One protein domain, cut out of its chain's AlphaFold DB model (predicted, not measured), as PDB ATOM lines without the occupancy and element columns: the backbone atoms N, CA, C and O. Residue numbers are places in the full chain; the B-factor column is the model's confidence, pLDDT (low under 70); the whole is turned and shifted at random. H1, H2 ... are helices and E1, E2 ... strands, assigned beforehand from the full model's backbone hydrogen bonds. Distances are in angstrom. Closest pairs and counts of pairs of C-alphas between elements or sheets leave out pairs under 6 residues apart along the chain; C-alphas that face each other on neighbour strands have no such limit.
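What this domain is: This is residues 13 to 112 of the 117 residues of a protein of Opuntia streptacantha (UniProt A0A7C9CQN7). Three parts are strung out along an open, extended chain: a lone helix, H1, at one end, a helical hairpin of H3 and H4 with the short H2 before it, and a small three-stranded sheet at the other end. Residues 30 to 42 run as a long arm from H1 to H2, and residues 88 to 107 make a long loop between E2 and E3, of which residues 92 to 98 stick out. The printed part has 100 residues with four named helices and then three named strands, H1 H2 H3 H4 E1 E2 E3, and its class is mixed, helices and strands. The sheet runs E2 E1 E3 and is mixed. The whole is extended, with a radius of gyration of the C-alphas of 21.2 A and spans of 62 by 42 by 28 A.

How they stand to each other: In the sheet, E1, residues 79 to 82, is the inner strand. E2, residues 85 to 87, is an edge strand and forms a hairpin with E1; they are antiparallel at 135 degrees, with N 85 and O 82 2.9 A apart, within hydrogen-bond range. E3, residues 108 to 111, is the other edge strand, parallel to E1 at 23 degrees, with N 81 and O 109 within hydrogen-bond range at 3.2 A. H3, residues 49 to 58, and H4, residues 63 to 74, touch and form a helical hairpin. Their closest C-alphas are those of Leu 53 and Arg 66, 6.6 A apart, and they run opposite ways at a shallow tilt of 14 degrees. H4 is not on the sheet, with 0 pairs of C-alphas within 10 A. H2, residues 43 to 46, and H1, residues 13 to 29, touch no helix and are not on the sheet. Every O i to N i+4 pair is within hydrogen-bond range in H1, H3 and H4; H2 is too short for such a pair.

Where its parts are: E1 spans 9.7 A, E2 6.1 A and E3 9.6 A, with C-alpha 111 at (-11.907, 48.049, -46.174). H4 is 16.3 A long, H3 14.2 A and H2 5.6 A. H1, the longest helix, measures 24.1 A from C-alpha 13 at (-36.645, 25.731, -60.307) to C-alpha 29 at (-58.809, 32.691, -66.880).

The domain as a whole: The C-alphas farthest apart are those of Asn 30 and Ser 88, 62.4 A. The printed part has no cut. The links from H1 to H2, 13 residues, and from E2 to E3, 20 residues, are long. Mean pLDDT of the printed part is 73.7; residue 44, residues 75 to 81 and residues 83 to 112 are under 70.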
ATOM      1  N   LEU A  13     -35.878  25.690 -59.062       94.75
ATOM      2  CA  LEU A  13     -36.645  25.731 -60.307       94.75
ATOM      3  C   LEU A  13     -38.108  25.308 -60.115       94.75
ATOM      4  O   LEU A  13     -38.973  25.869 -60.781       94.75
ATOM      5  N   ASP A  14     -38.405  24.406 -59.171       93.06
ATOM      6  CA  ASP A  14     -39.777  23.963 -58.879       93.06
ATOM      7  C   ASP A  14     -40.669  25.158 -58.507       93.06
ATOM      8  O   ASP A  14     -41.800  25.279 -58.973       93.06
ATOM      9  N   ALA A  15     -40.136  26.082 -57.697       92.06
ATOM     10  CA  ALA A  15     -40.846  27.290 -57.286       92.06
ATOM     11  C   ALA A  15     -41.105  28.238 -58.467       92.06
ATOM     12  O   ALA A  15     -42.175  28.841 -58.550       92.06
ATOM     13  N   SER A  16     -40.138  28.364 -59.381       93.25
ATOM     14  CA  SER A  16     -40.266  29.186 -60.587       93.25
ATOM     15  C   SER A  16     -41.274  28.603 -61.578       93.25
ATOM     16  O   SER A  16     -42.067  29.357 -62.135       93.25
ATOM     17  N   LEU A  17     -41.287  27.280 -61.766       94.56
ATOM     18  CA  LEU A  17     -42.256  26.598 -62.629       94.56
ATOM     19  C   LEU A  17     -43.685  26.772 -62.101       94.56
ATOM     20  O   LEU A  17     -44.545  27.240 -62.841       94.56
ATOM     21  N   ILE A  18     -43.912  26.509 -60.809       92.94
ATOM     22  CA  ILE A  18     -45.227  26.691 -60.173       92.94
ATOM     23  C   ILE A  18     -45.688  28.154 -60.272       92.94
ATOM     24  O   ILE A  18     -46.846  28.413 -60.588       92.94
ATOM     25  N   ALA A  19     -44.794  29.124 -60.044       92.00
ATOM     26  CA  ALA A  19     -45.130  30.540 -60.186       92.00
ATOM     27  C   ALA A  19     -45.539  30.899 -61.626       92.00
ATOM     28  O   ALA A  19     -46.539  31.593 -61.817       92.00
ATOM     29  N   ASN A  20     -44.811  30.394 -62.628       93.94
ATOM     30  CA  ASN A  20     -45.134  30.607 -64.037       93.94
ATOM     31  C   ASN A  20     -46.491  29.984 -64.400       93.94
ATOM     32  O   ASN A  20     -47.323  30.673 -64.978       93.94
ATOM     33  N   GLU A  21     -46.756  28.734 -64.005       94.00
ATOM     34  CA  GLU A  21     -48.045  28.064 -64.241       94.00
ATOM     35  C   GLU A  21     -49.219  28.803 -63.582       94.00
ATOM     36  O   GLU A  21     -50.274  28.965 -64.202       94.00
ATOM     37  N   CYS A  22     -49.043  29.312 -62.356       91.44
ATOM     38  CA  CYS A  22     -50.054  30.131 -61.683       91.44
ATOM     39  C   CYS A  22     -50.352  31.440 -62.434       91.44
ATOM     40  O   CYS A  22     -51.519  31.827 -62.532       91.44
ATOM     41  N   ILE A  23     -49.325  32.116 -62.959       91.12
ATOM     42  CA  ILE A  23     -49.477  33.348 -63.750       91.12
ATOM     43  C   ILE A  23     -50.171  33.037 -65.081       91.12
ATOM     44  O   ILE A  23     -51.163  33.681 -65.419       91.12
ATOM     45  N   ASP A  24     -49.711  32.011 -65.796       92.75
ATOM     46  CA  ASP A  24     -50.286  31.547 -67.060       92.75
ATOM     47  C   ASP A  24     -51.768  31.177 -66.923       92.75
ATOM     48  O   ASP A  24     -52.578  31.515 -67.789       92.75
ATOM     49  N   PHE A  25     -52.132  30.494 -65.835       92.25
ATOM     50  CA  PHE A  25     -53.520  30.174 -65.515       92.25
ATOM     51  C   PHE A  25     -54.355  31.440 -65.292       92.25
ATOM     52  O   PHE A  25     -55.440  31.556 -65.861       92.25
ATOM     53  N   TYR A  26     -53.849  32.407 -64.517       90.12
ATOM     54  CA  TYR A  26     -54.546  33.674 -64.262       90.12
ATOM     55  C   TYR A  26     -54.764  34.491 -65.542       90.12
ATOM     56  O   TYR A  26     -55.860  34.995 -65.778       90.12
ATOM     57  N   LEU A  27     -53.745  34.580 -66.401       89.75
ATOM     58  CA  LEU A  27     -53.843  35.274 -67.688       89.75
ATOM     59  C   LEU A  27     -54.875  34.612 -68.616       89.75
ATOM     60  O   LEU A  27     -55.632  35.308 -69.288       89.75
ATOM     61  N   LYS A  28     -54.946  33.273 -68.627       93.38
ATOM     62  CA  LYS A  28     -55.912  32.508 -69.437       93.38
ATOM     63  C   LYS A  28     -57.331  32.521 -68.858       93.38
ATOM     64  O   LYS A  28     -58.286  32.396 -69.621       93.38
ATOM     65  N   SER A  29     -57.494  32.673 -67.540       91.44
ATOM     66  CA  SER A  29     -58.809  32.691 -66.880       91.44
ATOM     67  C   SER A  29     -59.562  34.017 -67.036       91.44
ATOM     68  O   SER A  29     -60.755  34.074 -66.736       91.44
ATOM     69  N   ASN A  30     -58.882  35.071 -67.510       84.69
ATOM     70  CA  ASN A  30     -59.402  36.435 -67.650       84.69
ATOM     71  C   ASN A  30     -59.987  37.007 -66.337       84.69
ATOM     72  O   ASN A  30     -60.900  37.834 -66.352       84.69
ATOM     73  N   GLN A  31     -59.475  36.544 -65.190       84.00
ATOM     74  CA  GLN A  31     -59.846  37.036 -63.863       84.00
ATOM     75  C   GLN A  31     -58.874  38.119 -63.390       84.00
ATOM     76  O   GLN A  31     -57.663  38.025 -63.594       84.00
ATOM     77  N   SER A  32     -59.394  39.137 -62.705       82.50
ATOM     78  CA  SER A  32     -58.559  40.115 -62.011       82.50
ATOM     79  C   SER A  32     -57.923  39.494 -60.764       82.50
ATOM     80  O   SER A  32     -58.570  38.783 -59.997       82.50
ATOM     81  N   GLY A  33     -56.640  39.776 -60.549       84.25
ATOM     82  CA  GLY A  33     -55.862  39.261 -59.424       84.25
ATOM     83  C   GLY A  33     -54.662  40.153 -59.120       84.25
ATOM     84  O   GLY A  33     -54.318  41.035 -59.906       84.25
ATOM     85  N   ILE A  34     -54.028  39.935 -57.966       86.31
ATOM     86  CA  ILE A  34     -52.856  40.697 -57.516       86.31
ATOM     87  C   ILE A  34     -51.710  39.722 -57.247       86.31
ATOM     88  O   ILE A  34     -51.856  38.790 -56.457       86.31
ATOM     89  N   LEU A  35     -50.554  39.964 -57.869       87.62
ATOM     90  CA  LEU A  35     -49.318  39.231 -57.600       87.62
ATOM     91  C   LEU A  35     -48.443  40.017 -56.614       87.62
ATOM     92  O   LEU A  35     -47.789  40.991 -56.982       87.62
ATOM     93  N   CYS A  36     -48.405  39.578 -55.357       87.31
ATOM     94  CA  CYS A  36     -47.574  40.194 -54.323       87.31
ATOM     95  C   CYS A  36     -46.180  39.553 -54.274       87.31
ATOM     96  O   CYS A  36     -45.998  38.501 -53.660       87.31
ATOM     97  N   LYS A  37     -45.168  40.211 -54.857       86.25
ATOM     98  CA  LYS A  37     -43.761  39.867 -54.598       86.25
ATOM     99  C   LYS A  37     -43.347  40.428 -53.235       86.25
ATOM    100  O   LYS A  37     -42.995  41.598 -53.124       86.25
ATOM    101  N   LEU A  38     -43.387  39.584 -52.208       89.00
ATOM    102  CA  LEU A  38     -42.853  39.908 -50.887       89.00
ATOM    103  C   LEU A  38     -41.359  39.574 -50.852       89.00
ATOM    104  O   LEU A  38     -40.989  38.404 -50.944       89.00
ATOM    105  N   ASP A  39     -40.518  40.595 -50.716       84.50
ATOM    106  CA  ASP A  39     -39.102  40.434 -50.382       84.50
ATOM    107  C   ASP A  39     -38.880  40.823 -48.917       84.50
ATOM    108  O   ASP A  39     -39.434  41.818 -48.440       84.50
ATOM    109  N   ILE A  40     -38.097  40.030 -48.186       80.56
ATOM    110  CA  ILE A  40     -37.788  40.316 -46.782       80.56
ATOM    111  C   ILE A  40     -36.475  41.083 -46.757       80.56
ATOM    112  O   ILE A  40     -35.398  40.478 -46.689       80.56
ATOM    113  N   GLU A  41     -36.568  42.416 -46.788       81.38
ATOM    114  CA  GLU A  41     -35.380  43.259 -46.704       81.38
ATOM    115  C   GLU A  41     -34.578  42.883 -45.454       81.38
ATOM    116  O   GLU A  41     -35.053  42.968 -44.315       81.38
ATOM    117  N   LYS A  42     -33.345  42.424 -45.685       71.00
ATOM    118  CA  LYS A  42     -32.389  42.086 -44.631       71.00
ATOM    119  C   LYS A  42     -32.949  41.131 -43.554       71.00
ATOM    120  O   LYS A  42     -32.752  41.367 -42.362       71.00
ATOM    121  N   ALA A  43     -33.533  39.995 -43.954       70.12
ATOM    122  CA  ALA A  43     -34.066  38.969 -43.036       70.12
ATOM    123  C   ALA A  43     -33.203  38.721 -41.772       70.12
ATOM    124  O   ALA A  43     -33.668  38.929 -40.657       70.12
ATOM    125  N   TYR A  44     -31.923  38.354 -41.922       66.62
ATOM    126  CA  TYR A  44     -31.068  37.993 -40.772       66.62
ATOM    127  C   TYR A  44     -30.544  39.157 -39.894       66.62
ATOM    128  O   TYR A  44     -29.902  38.868 -38.893       66.62
ATOM    129  N   ASP A  45     -30.762  40.435 -40.249       70.00
ATOM    130  CA  ASP A  45     -30.462  41.572 -39.338       70.00
ATOM    131  C   ASP A  45     -31.688  41.900 -38.468       70.00
ATOM    132  O   ASP A  45     -31.559  42.331 -37.326       70.00
ATOM    133  N   ASN A  46     -32.884  41.706 -39.034       75.56
ATOM    134  CA  ASN A  46     -34.155  42.182 -38.489       75.56
ATOM    135  C   ASN A  46     -34.918  41.107 -37.685       75.56
ATOM    136  O   ASN A  46     -35.952  41.398 -37.080       75.56
ATOM    137  N   VAL A  47     -34.439  39.857 -37.663       81.00
ATOM    138  CA  VAL A  47     -35.033  38.775 -36.862       81.00
ATOM    139  C   VAL A  47     -34.739  38.983 -35.376       81.00
ATOM    140  O   VAL A  47     -33.592  38.997 -34.939       81.00
ATOM    141  N   SER A  48     -35.799  39.055 -34.571       85.44
ATOM    142  CA  SER A  48     -35.678  39.023 -33.113       85.44
ATOM    143  C   SER A  48     -35.211  37.645 -32.629       85.44
ATOM    144  O   SER A  48     -35.873  36.627 -32.853       85.44
ATOM    145  N   TRP A  49     -34.090  37.607 -31.905       83.25
ATOM    146  CA  TRP A  49     -33.525  36.368 -31.364       83.25
ATOM    147  C   TRP A  49     -34.438  35.684 -30.336       83.25
ATOM    148  O   TRP A  49     -34.493  34.456 -30.288       83.25
ATOM    149  N   SER A  50     -35.205  36.451 -29.550       87.00
ATOM    150  CA  SER A  50     -36.191  35.881 -28.621       87.00
ATOM    151  C   SER A  50     -37.365  35.242 -29.365       87.00
ATOM    152  O   SER A  50     -37.810  34.158 -28.986       87.00
ATOM    153  N   PHE A  51     -37.808  35.844 -30.474       89.44
ATOM    154  CA  PHE A  51     -38.812  35.248 -31.359       89.44
ATOM    155  C   PHE A  51     -38.299  33.955 -32.012       89.44
ATOM    156  O   PHE A  51     -39.022  32.957 -32.040       89.44
ATOM    157  N   LEU A  52     -37.044  33.933 -32.479       89.00
ATOM    158  CA  LEU A  52     -36.426  32.733 -33.050       89.00
ATOM    159  C   LEU A  52     -36.360  31.584 -32.030       89.00
ATOM    160  O   LEU A  52     -36.789  30.472 -32.334       89.00
ATOM    161  N   LEU A  53     -35.895  31.843 -30.804       90.75
ATOM    162  CA  LEU A  53     -35.808  30.821 -29.751       90.75
ATOM    163  C   LEU A  53     -37.186  30.296 -29.325       90.75
ATOM    164  O   LEU A  53     -37.351  29.083 -29.178       90.75
ATOM    165  N   ALA A  54     -38.182  31.179 -29.196       94.44
ATOM    166  CA  ALA A  54     -39.566  30.794 -28.913       94.44
ATOM    167  C   ALA A  54     -40.200  29.987 -30.063       94.44
ATOM    168  O   ALA A  54     -41.001  29.083 -29.827       94.44
ATOM    169  N   THR A  55     -39.824  30.275 -31.312       95.00
ATOM    170  CA  THR A  55     -40.279  29.519 -32.491       95.00
ATOM    171  C   THR A  55     -39.673  28.119 -32.502       95.00
ATOM    172  O   THR A  55     -40.404  27.140 -32.639       95.00
ATOM    173  N   LEU A  56     -38.365  28.000 -32.259       94.25
ATOM    174  CA  LEU A  56     -37.677  26.711 -32.128       94.25
ATOM    175  C   LEU A  56     -38.249  25.866 -30.979       94.25
ATOM    176  O   LEU A  56     -38.389  24.653 -31.118       94.25
ATOM    177  N   GLU A  57     -38.620  26.487 -29.858       96.31
ATOM    178  CA  GLU A  57     -39.297  25.795 -28.757       96.31
ATOM    179  C   GLU A  57     -40.668  25.251 -29.169       96.31
ATOM    180  O   GLU A  57     -40.932  24.066 -28.974       96.31
ATOM    181  N   LYS A  58     -41.507  26.075 -29.810       96.94
ATOM    182  CA  LYS A  58     -42.824  25.652 -30.318       96.94
ATOM    183  C   LYS A  58     -42.739  24.575 -31.404       96.94
ATOM    184  O   LYS A  58     -43.645  23.757 -31.508       96.94
ATOM    185  N   MET A  59     -41.659  24.553 -32.184       95.81
ATOM    186  CA  MET A  59     -41.372  23.499 -33.165       95.81
ATOM    187  C   MET A  59     -40.791  22.216 -32.537       95.81
ATOM    188  O   MET A  59     -40.498  21.270 -33.263       95.81
ATOM    189  N   GLY A  60     -40.619  22.160 -31.211       97.06
ATOM    190  CA  GLY A  60     -40.171  20.962 -30.496       97.06
ATOM    191  C   GLY A  60     -38.656  20.738 -30.480       97.06
ATOM    192  O   GLY A  60     -38.212  19.636 -30.158       97.06
ATOM    193  N   PHE A  61     -37.834  21.746 -30.802       95.44
ATOM    194  CA  PHE A  61     -36.378  21.575 -30.788       95.44
ATOM    195  C   PHE A  61     -35.851  21.350 -29.353       95.44
ATOM    196  O   PHE A  61     -36.184  22.128 -28.444       95.44
ATOM    197  N   PRO A  62     -34.979  20.341 -29.128       97.06
ATOM    198  CA  PRO A  62     -34.434  20.037 -27.807       97.06
ATOM    199  C   PRO A  62     -33.747  21.236 -27.150       97.06
ATOM    200  O   PRO A  62     -33.065  22.016 -27.819       97.06
ATOM    201  N   CYS A  63     -33.856  21.344 -25.822       95.00
ATOM    202  CA  CYS A  63     -33.244  22.424 -25.040       95.00
ATOM    203  C   CYS A  63     -31.747  22.595 -25.355       95.00
ATOM    204  O   CYS A  63     -31.320  23.699 -25.670       95.00
ATOM    205  N   LYS A  64     -30.983  21.495 -25.405       95.50
ATOM    206  CA  LYS A  64     -29.555  21.475 -25.766       95.50
ATOM    207  C   LYS A  64     -29.267  22.114 -27.132       95.50
ATOM    208  O   LYS A  64     -28.298  22.854 -27.263       95.50
ATOM    209  N   TRP A  65     -30.116  21.867 -28.132       94.44
ATOM    210  CA  TRP A  65     -29.957  22.445 -29.470       94.44
ATOM    211  C   TRP A  65     -30.275  23.946 -29.469       94.44
ATOM    212  O   TRP A  65     -29.526  24.743 -30.032       94.44
ATOM    213  N   ARG A  66     -31.326  24.358 -28.746       93.88
ATOM    214  CA  ARG A  66     -31.657  25.779 -28.539       93.88
ATOM    215  C   ARG A  66     -30.555  26.528 -27.779       93.88
ATOM    216  O   ARG A  66     -30.231  27.651 -28.154       93.88
ATOM    217  N   SER A  67     -29.924  25.902 -26.783       91.44
ATOM    218  CA  SER A  67     -28.758  26.454 -26.076       91.44
ATOM    219  C   SER A  67     -27.549  26.643 -26.996       91.44
ATOM    220  O   SER A  67     -26.878  27.668 -26.900       91.44
ATOM    221  N   TRP A  68     -27.286  25.705 -27.913       90.75
ATOM    222  CA  TRP A  68     -26.232  25.867 -28.922       90.75
ATOM    223  C   TRP A  68     -26.519  27.021 -29.880       90.75
ATOM    224  O   TRP A  68     -25.639  27.849 -30.094       90.75
ATOM    225  N   MET A  69     -27.752  27.145 -30.381       87.44
ATOM    226  CA  MET A  69     -28.139  28.300 -31.199       87.44
ATOM    227  C   MET A  69     -27.959  29.617 -30.438       87.44
ATOM    228  O   MET A  69     -27.379  30.556 -30.975       87.44
ATOM    229  N   TYR A  70     -28.398  29.687 -29.176       87.38
ATOM    230  CA  TYR A  70     -28.203  30.874 -28.335       87.38
ATOM    231  C   TYR A  70     -26.721  31.225 -28.146       87.38
ATOM    232  O   TYR A  70     -26.352  32.397 -28.243       87.38
ATOM    233  N   PHE A  71     -25.862  30.224 -27.941       84.00
ATOM    234  CA  PHE A  71     -24.417  30.425 -27.875       84.00
ATOM    235  C   PHE A  71     -23.881  30.995 -29.196       84.00
ATOM    236  O   PHE A  71     -23.331  32.090 -29.198       84.00
ATOM    237  N   CYS A  72     -24.146  30.343 -30.333       81.94
ATOM    238  CA  CYS A  72     -23.702  30.817 -31.648       81.94
ATOM    239  C   CYS A  72     -24.146  32.258 -31.959       81.94
ATOM    240  O   CYS A  72     -23.365  33.014 -32.529       81.94
ATOM    241  N   MET A  73     -25.361  32.655 -31.561       78.62
ATOM    242  CA  MET A  73     -25.875  34.020 -31.756       78.62
ATOM    243  C   MET A  73     -25.235  35.051 -30.812       78.62
ATOM    244  O   MET A  73     -25.081  36.208 -31.192       78.62
ATOM    245  N   SER A  74     -24.853  34.655 -29.594       76.69
ATOM    246  CA  SER A  74     -24.242  35.549 -28.595       76.69
ATOM    247  C   SER A  74     -22.715  35.642 -28.690       76.69
ATOM    248  O   SER A  74     -22.134  36.597 -28.176       76.69
ATOM    249  N   THR A  75     -22.051  34.697 -29.366       65.81
ATOM    250  CA  THR A  75     -20.582  34.653 -29.489       65.81
ATOM    251  C   THR A  75     -20.043  35.021 -30.869       65.81
ATOM    252  O   THR A  75     -18.872  34.743 -31.144       65.81
ATOM    253  N   VAL A  76     -20.850  35.619 -31.754       65.00
ATOM    254  CA  VAL A  76     -20.364  36.081 -33.065       65.00
ATOM    255  C   VAL A  76     -19.234  37.096 -32.858       65.00
ATOM    256  O   VAL A  76     -19.407  38.113 -32.189       65.00
ATOM    257  N   ARG A  77     -18.061  36.807 -33.429       57.25
ATOM    258  CA  ARG A  77     -16.906  37.710 -33.442       57.25
ATOM    259  C   ARG A  77     -16.654  38.181 -34.864       57.25
ATOM    260  O   ARG A  77     -16.649  37.373 -35.791       57.25
ATOM    261  N   TYR A  78     -16.380  39.469 -34.997       60.69
ATOM    262  CA  TYR A  78     -15.949  40.094 -36.240       60.69
ATOM    263  C   TYR A  78     -14.477  40.483 -36.131       60.69
ATOM    264  O   TYR A  78     -14.019  40.893 -35.065       60.69
ATOM    265  N   SER A  79     -13.759  40.372 -37.241       56.22
ATOM    266  CA  SER A  79     -12.438  40.962 -37.434       56.22
ATOM    267  C   SER A  79     -12.502  41.860 -38.661       56.22
ATOM    268  O   SER A  79     -13.043  41.475 -39.700       56.22
ATOM    269  N   VAL A  80     -11.975  43.074 -38.531       58.94
ATOM    270  CA  VAL A  80     -11.876  44.020 -39.643       58.94
ATOM    271  C   VAL A  80     -10.448  43.963 -40.168       58.94
ATOM    272  O   VAL A  80      -9.500  44.066 -39.384       58.94
ATOM    273  N   LEU A  81     -10.307  43.770 -41.478       65.38
ATOM    274  CA  LEU A  81      -9.023  43.884 -42.161       65.38
ATOM    275  C   LEU A  81      -8.940  45.285 -42.763       65.38
ATOM    276  O   LEU A  81      -9.806  45.662 -43.556       65.38
ATOM    277  N   ILE A  82      -7.917  46.038 -42.367       71.81
ATOM    278  CA  ILE A  82      -7.646  47.385 -42.872       71.81
ATOM    279  C   ILE A  82      -6.246  47.339 -43.473       71.81
ATOM    280  O   ILE A  82      -5.294  46.999 -42.774       71.81
ATOM    281  N   ASN A  83      -6.130  47.611 -44.774       69.94
ATOM    282  CA  ASN A  83      -4.856  47.678 -45.504       69.94
ATOM    283  C   ASN A  83      -3.918  46.470 -45.282       69.94
ATOM    284  O   ASN A  83      -2.701  46.604 -45.197       69.94
ATOM    285  N   GLY A  84      -4.499  45.268 -45.187       64.19
ATOM    286  CA  GLY A  84      -3.773  44.007 -44.996       64.19
ATOM    287  C   GLY A  84      -3.476  43.632 -43.539       64.19
ATOM    288  O   GLY A  84      -3.116  42.482 -43.284       64.19
ATOM    289  N   GLU A  85      -3.694  44.529 -42.574       66.94
ATOM    290  CA  GLU A  85      -3.513  44.238 -41.150       66.94
ATOM    291  C   GLU A  85      -4.836  43.883 -40.457       66.94
ATOM    292  O   GLU A  85      -5.881  44.519 -40.639       66.94
ATOM    293  N   PHE A  86      -4.796  42.840 -39.622       63.03
ATOM    294  CA  PHE A  86      -5.930  42.447 -38.791       63.03
ATOM    295  C   PHE A  86      -6.026  43.361 -37.574       63.03
ATOM    296  O   PHE A  86      -5.313  43.182 -36.583       63.03
ATOM    297  N   SER A  87      -6.983  44.287 -37.602       59.34
ATOM    298  CA  SER A  87      -7.336  45.047 -36.411       59.34
ATOM    299  C   SER A  87      -8.023  44.112 -35.410       59.34
ATOM    300  O   SER A  87      -9.216  43.815 -35.521       59.34
ATOM    301  N   SER A  88      -7.270  43.640 -34.411       54.03
ATOM    302  CA  SER A  88      -7.769  42.829 -33.283       54.03
ATOM    303  C   SER A  88      -8.565  43.683 -32.282       54.03
ATOM    304  O   SER A  88      -8.391  43.617 -31.061       54.03
ATOM    305  N   THR A  89      -9.438  44.543 -32.802       49.06
ATOM    306  CA  THR A  89     -10.254  45.426 -31.984       49.06
ATOM    307  C   THR A  89     -11.418  44.625 -31.424       49.06
ATOM    308  O   THR A  89     -12.319  44.201 -32.148       49.06
ATOM    309  N   ARG A  90     -11.442  44.467 -30.095       47.72
ATOM    310  CA  ARG A  90     -12.685  44.196 -29.367       47.72
ATOM    311  C   ARG A  90     -13.590  45.418 -29.517       47.72
ATOM    312  O   ARG A  90     -13.629  46.261 -28.624       47.72
ATOM    313  N   VAL A  91     -14.293  45.531 -30.645       43.25
ATOM    314  CA  VAL A  91     -15.293  46.583 -30.838       43.25
ATOM    315  C   VAL A  91     -16.491  46.238 -29.956       43.25
ATOM    316  O   VAL A  91     -17.461  45.615 -30.388       43.25
ATOM    317  N   LEU A  92     -16.409  46.632 -28.687       41.09
ATOM    318  CA  LEU A  92     -17.588  46.833 -27.864       41.09
ATOM    319  C   LEU A  92     -18.348  48.001 -28.500       41.09
ATOM    320  O   LEU A  92     -18.043  49.162 -28.239       41.09
ATOM    321  N   LEU A  93     -19.305  47.689 -29.381       41.66
ATOM    322  CA  LEU A  93     -20.296  48.649 -29.878       41.66
ATOM    323  C   LEU A  93     -21.271  48.980 -28.746       41.66
ATOM    324  O   LEU A  93     -22.439  48.593 -28.748       41.66
ATOM    325  N   GLU A  94     -20.753  49.666 -27.737       36.88
ATOM    326  CA  GLU A  94     -21.520  50.129 -26.603       36.88
ATOM    327  C   GLU A  94     -22.324  51.377 -27.012       36.88
ATOM    328  O   GLU A  94     -21.783  52.367 -27.496       36.88
ATOM    329  N   HIS A  95     -23.644  51.314 -26.812       35.31
ATOM    330  CA  HIS A  95     -24.572  52.451 -26.862       35.31
ATOM    331  C   HIS A  95     -24.865  53.154 -28.211       35.31
ATOM    332  O   HIS A  95     -25.110  54.361 -28.237       35.31
ATOM    333  N   GLN A  96     -25.067  52.410 -29.307       30.34
ATOM    334  CA  GLN A  96     -25.997  52.869 -30.361       30.34
ATOM    335  C   GLN A  96     -27.240  51.977 -30.472       30.34
ATOM    336  O   GLN A  96     -27.158  50.753 -30.429       30.34
ATOM    337  N   ARG A  97     -28.418  52.605 -30.627       34.88
ATOM    338  CA  ARG A  97     -29.749  51.961 -30.731       34.88
ATOM    339  C   ARG A  97     -29.993  51.292 -32.097       34.88
ATOM    340  O   ARG A  97     -31.090  51.368 -32.643       34.88
ATOM    341  N   VAL A  98     -28.970  50.664 -32.660       35.75
ATOM    342  CA  VAL A  98     -29.020  49.962 -33.945       35.75
ATOM    343  C   VAL A  98     -28.475  48.563 -33.699       35.75
ATOM    344  O   VAL A  98     -27.335  48.419 -33.266       35.75
ATOM    345  N   ALA A  99     -29.295  47.537 -33.936       35.28
ATOM    346  CA  ALA A  99     -28.864  46.151 -33.781       35.28
ATOM    347  C   ALA A  99     -27.613  45.892 -34.652       35.28
ATOM    348  O   ALA A  99     -27.606  46.289 -35.823       35.28
ATOM    349  N   PRO A 100     -26.541  45.288 -34.105       42.53
ATOM    350  CA  PRO A 100     -25.302  45.104 -34.850       42.53
ATOM    351  C   PRO A 100     -25.516  44.139 -36.025       42.53
ATOM    352  O   PRO A 100     -26.159  43.100 -35.886       42.53
ATOM    353  N   ARG A 101     -24.983  44.529 -37.188       46.12
ATOM    354  CA  ARG A 101     -25.229  43.911 -38.504       46.12
ATOM    355  C   ARG A 101     -24.717  42.456 -38.592       46.12
ATOM    356  O   ARG A 101     -23.837  42.084 -37.818       46.12
ATOM    357  N   ARG A 102     -25.253  41.675 -39.555       52.19
ATOM    358  CA  ARG A 102     -24.908  40.274 -39.946       52.19
ATOM    359  C   ARG A 102     -23.456  39.850 -39.692       52.19
ATOM    360  O   ARG A 102     -22.540  40.631 -39.915       52.19
ATOM    361  N   SER A 103     -23.185  38.579 -39.375       40.38
ATOM    362  CA  SER A 103     -23.789  37.308 -39.832       40.38
ATOM    363  C   SER A 103     -23.418  36.175 -38.845       40.38
ATOM    364  O   SER A 103     -22.415  36.333 -38.155       40.38
ATOM    365  N   PRO A 104     -24.079  34.994 -38.787       40.72
ATOM    366  CA  PRO A 104     -23.611  33.875 -37.941       40.72
ATOM    367  C   PRO A 104     -22.306  33.205 -38.428       40.72
ATOM    368  O   PRO A 104     -21.850  32.228 -37.836       40.72
ATOM    369  N   VAL A 105     -21.709  33.709 -39.510       41.06
ATOM    370  CA  VAL A 105     -20.413  33.293 -40.064       41.06
ATOM    371  C   VAL A 105     -19.404  34.416 -39.786       41.06
ATOM    372  O   VAL A 105     -19.789  35.577 -39.967       41.06
ATOM    373  N   PRO A 106     -18.141  34.132 -39.395       44.19
ATOM    374  CA  PRO A 106     -17.112  35.156 -39.213       44.19
ATOM    375  C   PRO A 106     -16.958  36.004 -40.479       44.19
ATOM    376  O   PRO A 106     -16.375  35.579 -41.475       44.19
ATOM    377  N   SER A 107     -17.553  37.194 -40.456       48.91
ATOM    378  CA  SER A 107     -17.591  38.084 -41.609       48.91
ATOM    379  C   SER A 107     -16.319  38.916 -41.589       48.91
ATOM    380  O   SER A 107     -16.212  39.849 -40.793       48.91
ATOM    381  N   LEU A 108     -15.351  38.559 -42.435       46.28
ATOM    382  CA  LEU A 108     -14.206  39.419 -42.706       46.28
ATOM    383  C   LEU A 108     -14.715  40.632 -43.487       46.28
ATOM    384  O   LEU A 108     -15.095  40.505 -44.651       46.28
ATOM    385  N   ILE A 109     -14.762  41.793 -42.840       54.84
ATOM    386  CA  ILE A 109     -15.109  43.043 -43.515       54.84
ATOM    387  C   ILE A 109     -13.804  43.644 -44.030       54.84
ATOM    388  O   ILE A 109     -12.936  44.016 -43.239       54.84
ATOM    389  N   TYR A 110     -13.668  43.686 -45.356       45.50
ATOM    390  CA  TYR A 110     -12.544  44.308 -46.044       45.50
ATOM    391  C   TYR A 110     -12.846  45.789 -46.271       45.50
ATOM    392  O   TYR A 110     -13.821  46.121 -46.948       45.50
ATOM    393  N   PHE A 111     -11.997  46.661 -45.735       47.81
ATOM    394  CA  PHE A 111     -11.907  48.049 -46.174       47.81
ATOM    395  C   PHE A 111     -10.579  48.201 -46.910       47.81
ATOM    396  O   PHE A 111      -9.516  48.129 -46.294       47.81
ATOM    397  N   GLY A 112     -10.653  48.364 -48.228       42.75
ATOM    398  CA  GLY A 112      -9.555  48.945 -48.984       42.75
ATOM    399  C   GLY A 112      -9.748  50.452 -48.987       42.75
ATOM    400  O   GLY A 112     -10.851  50.912 -49.294       42.75
TER     401      GLY A 112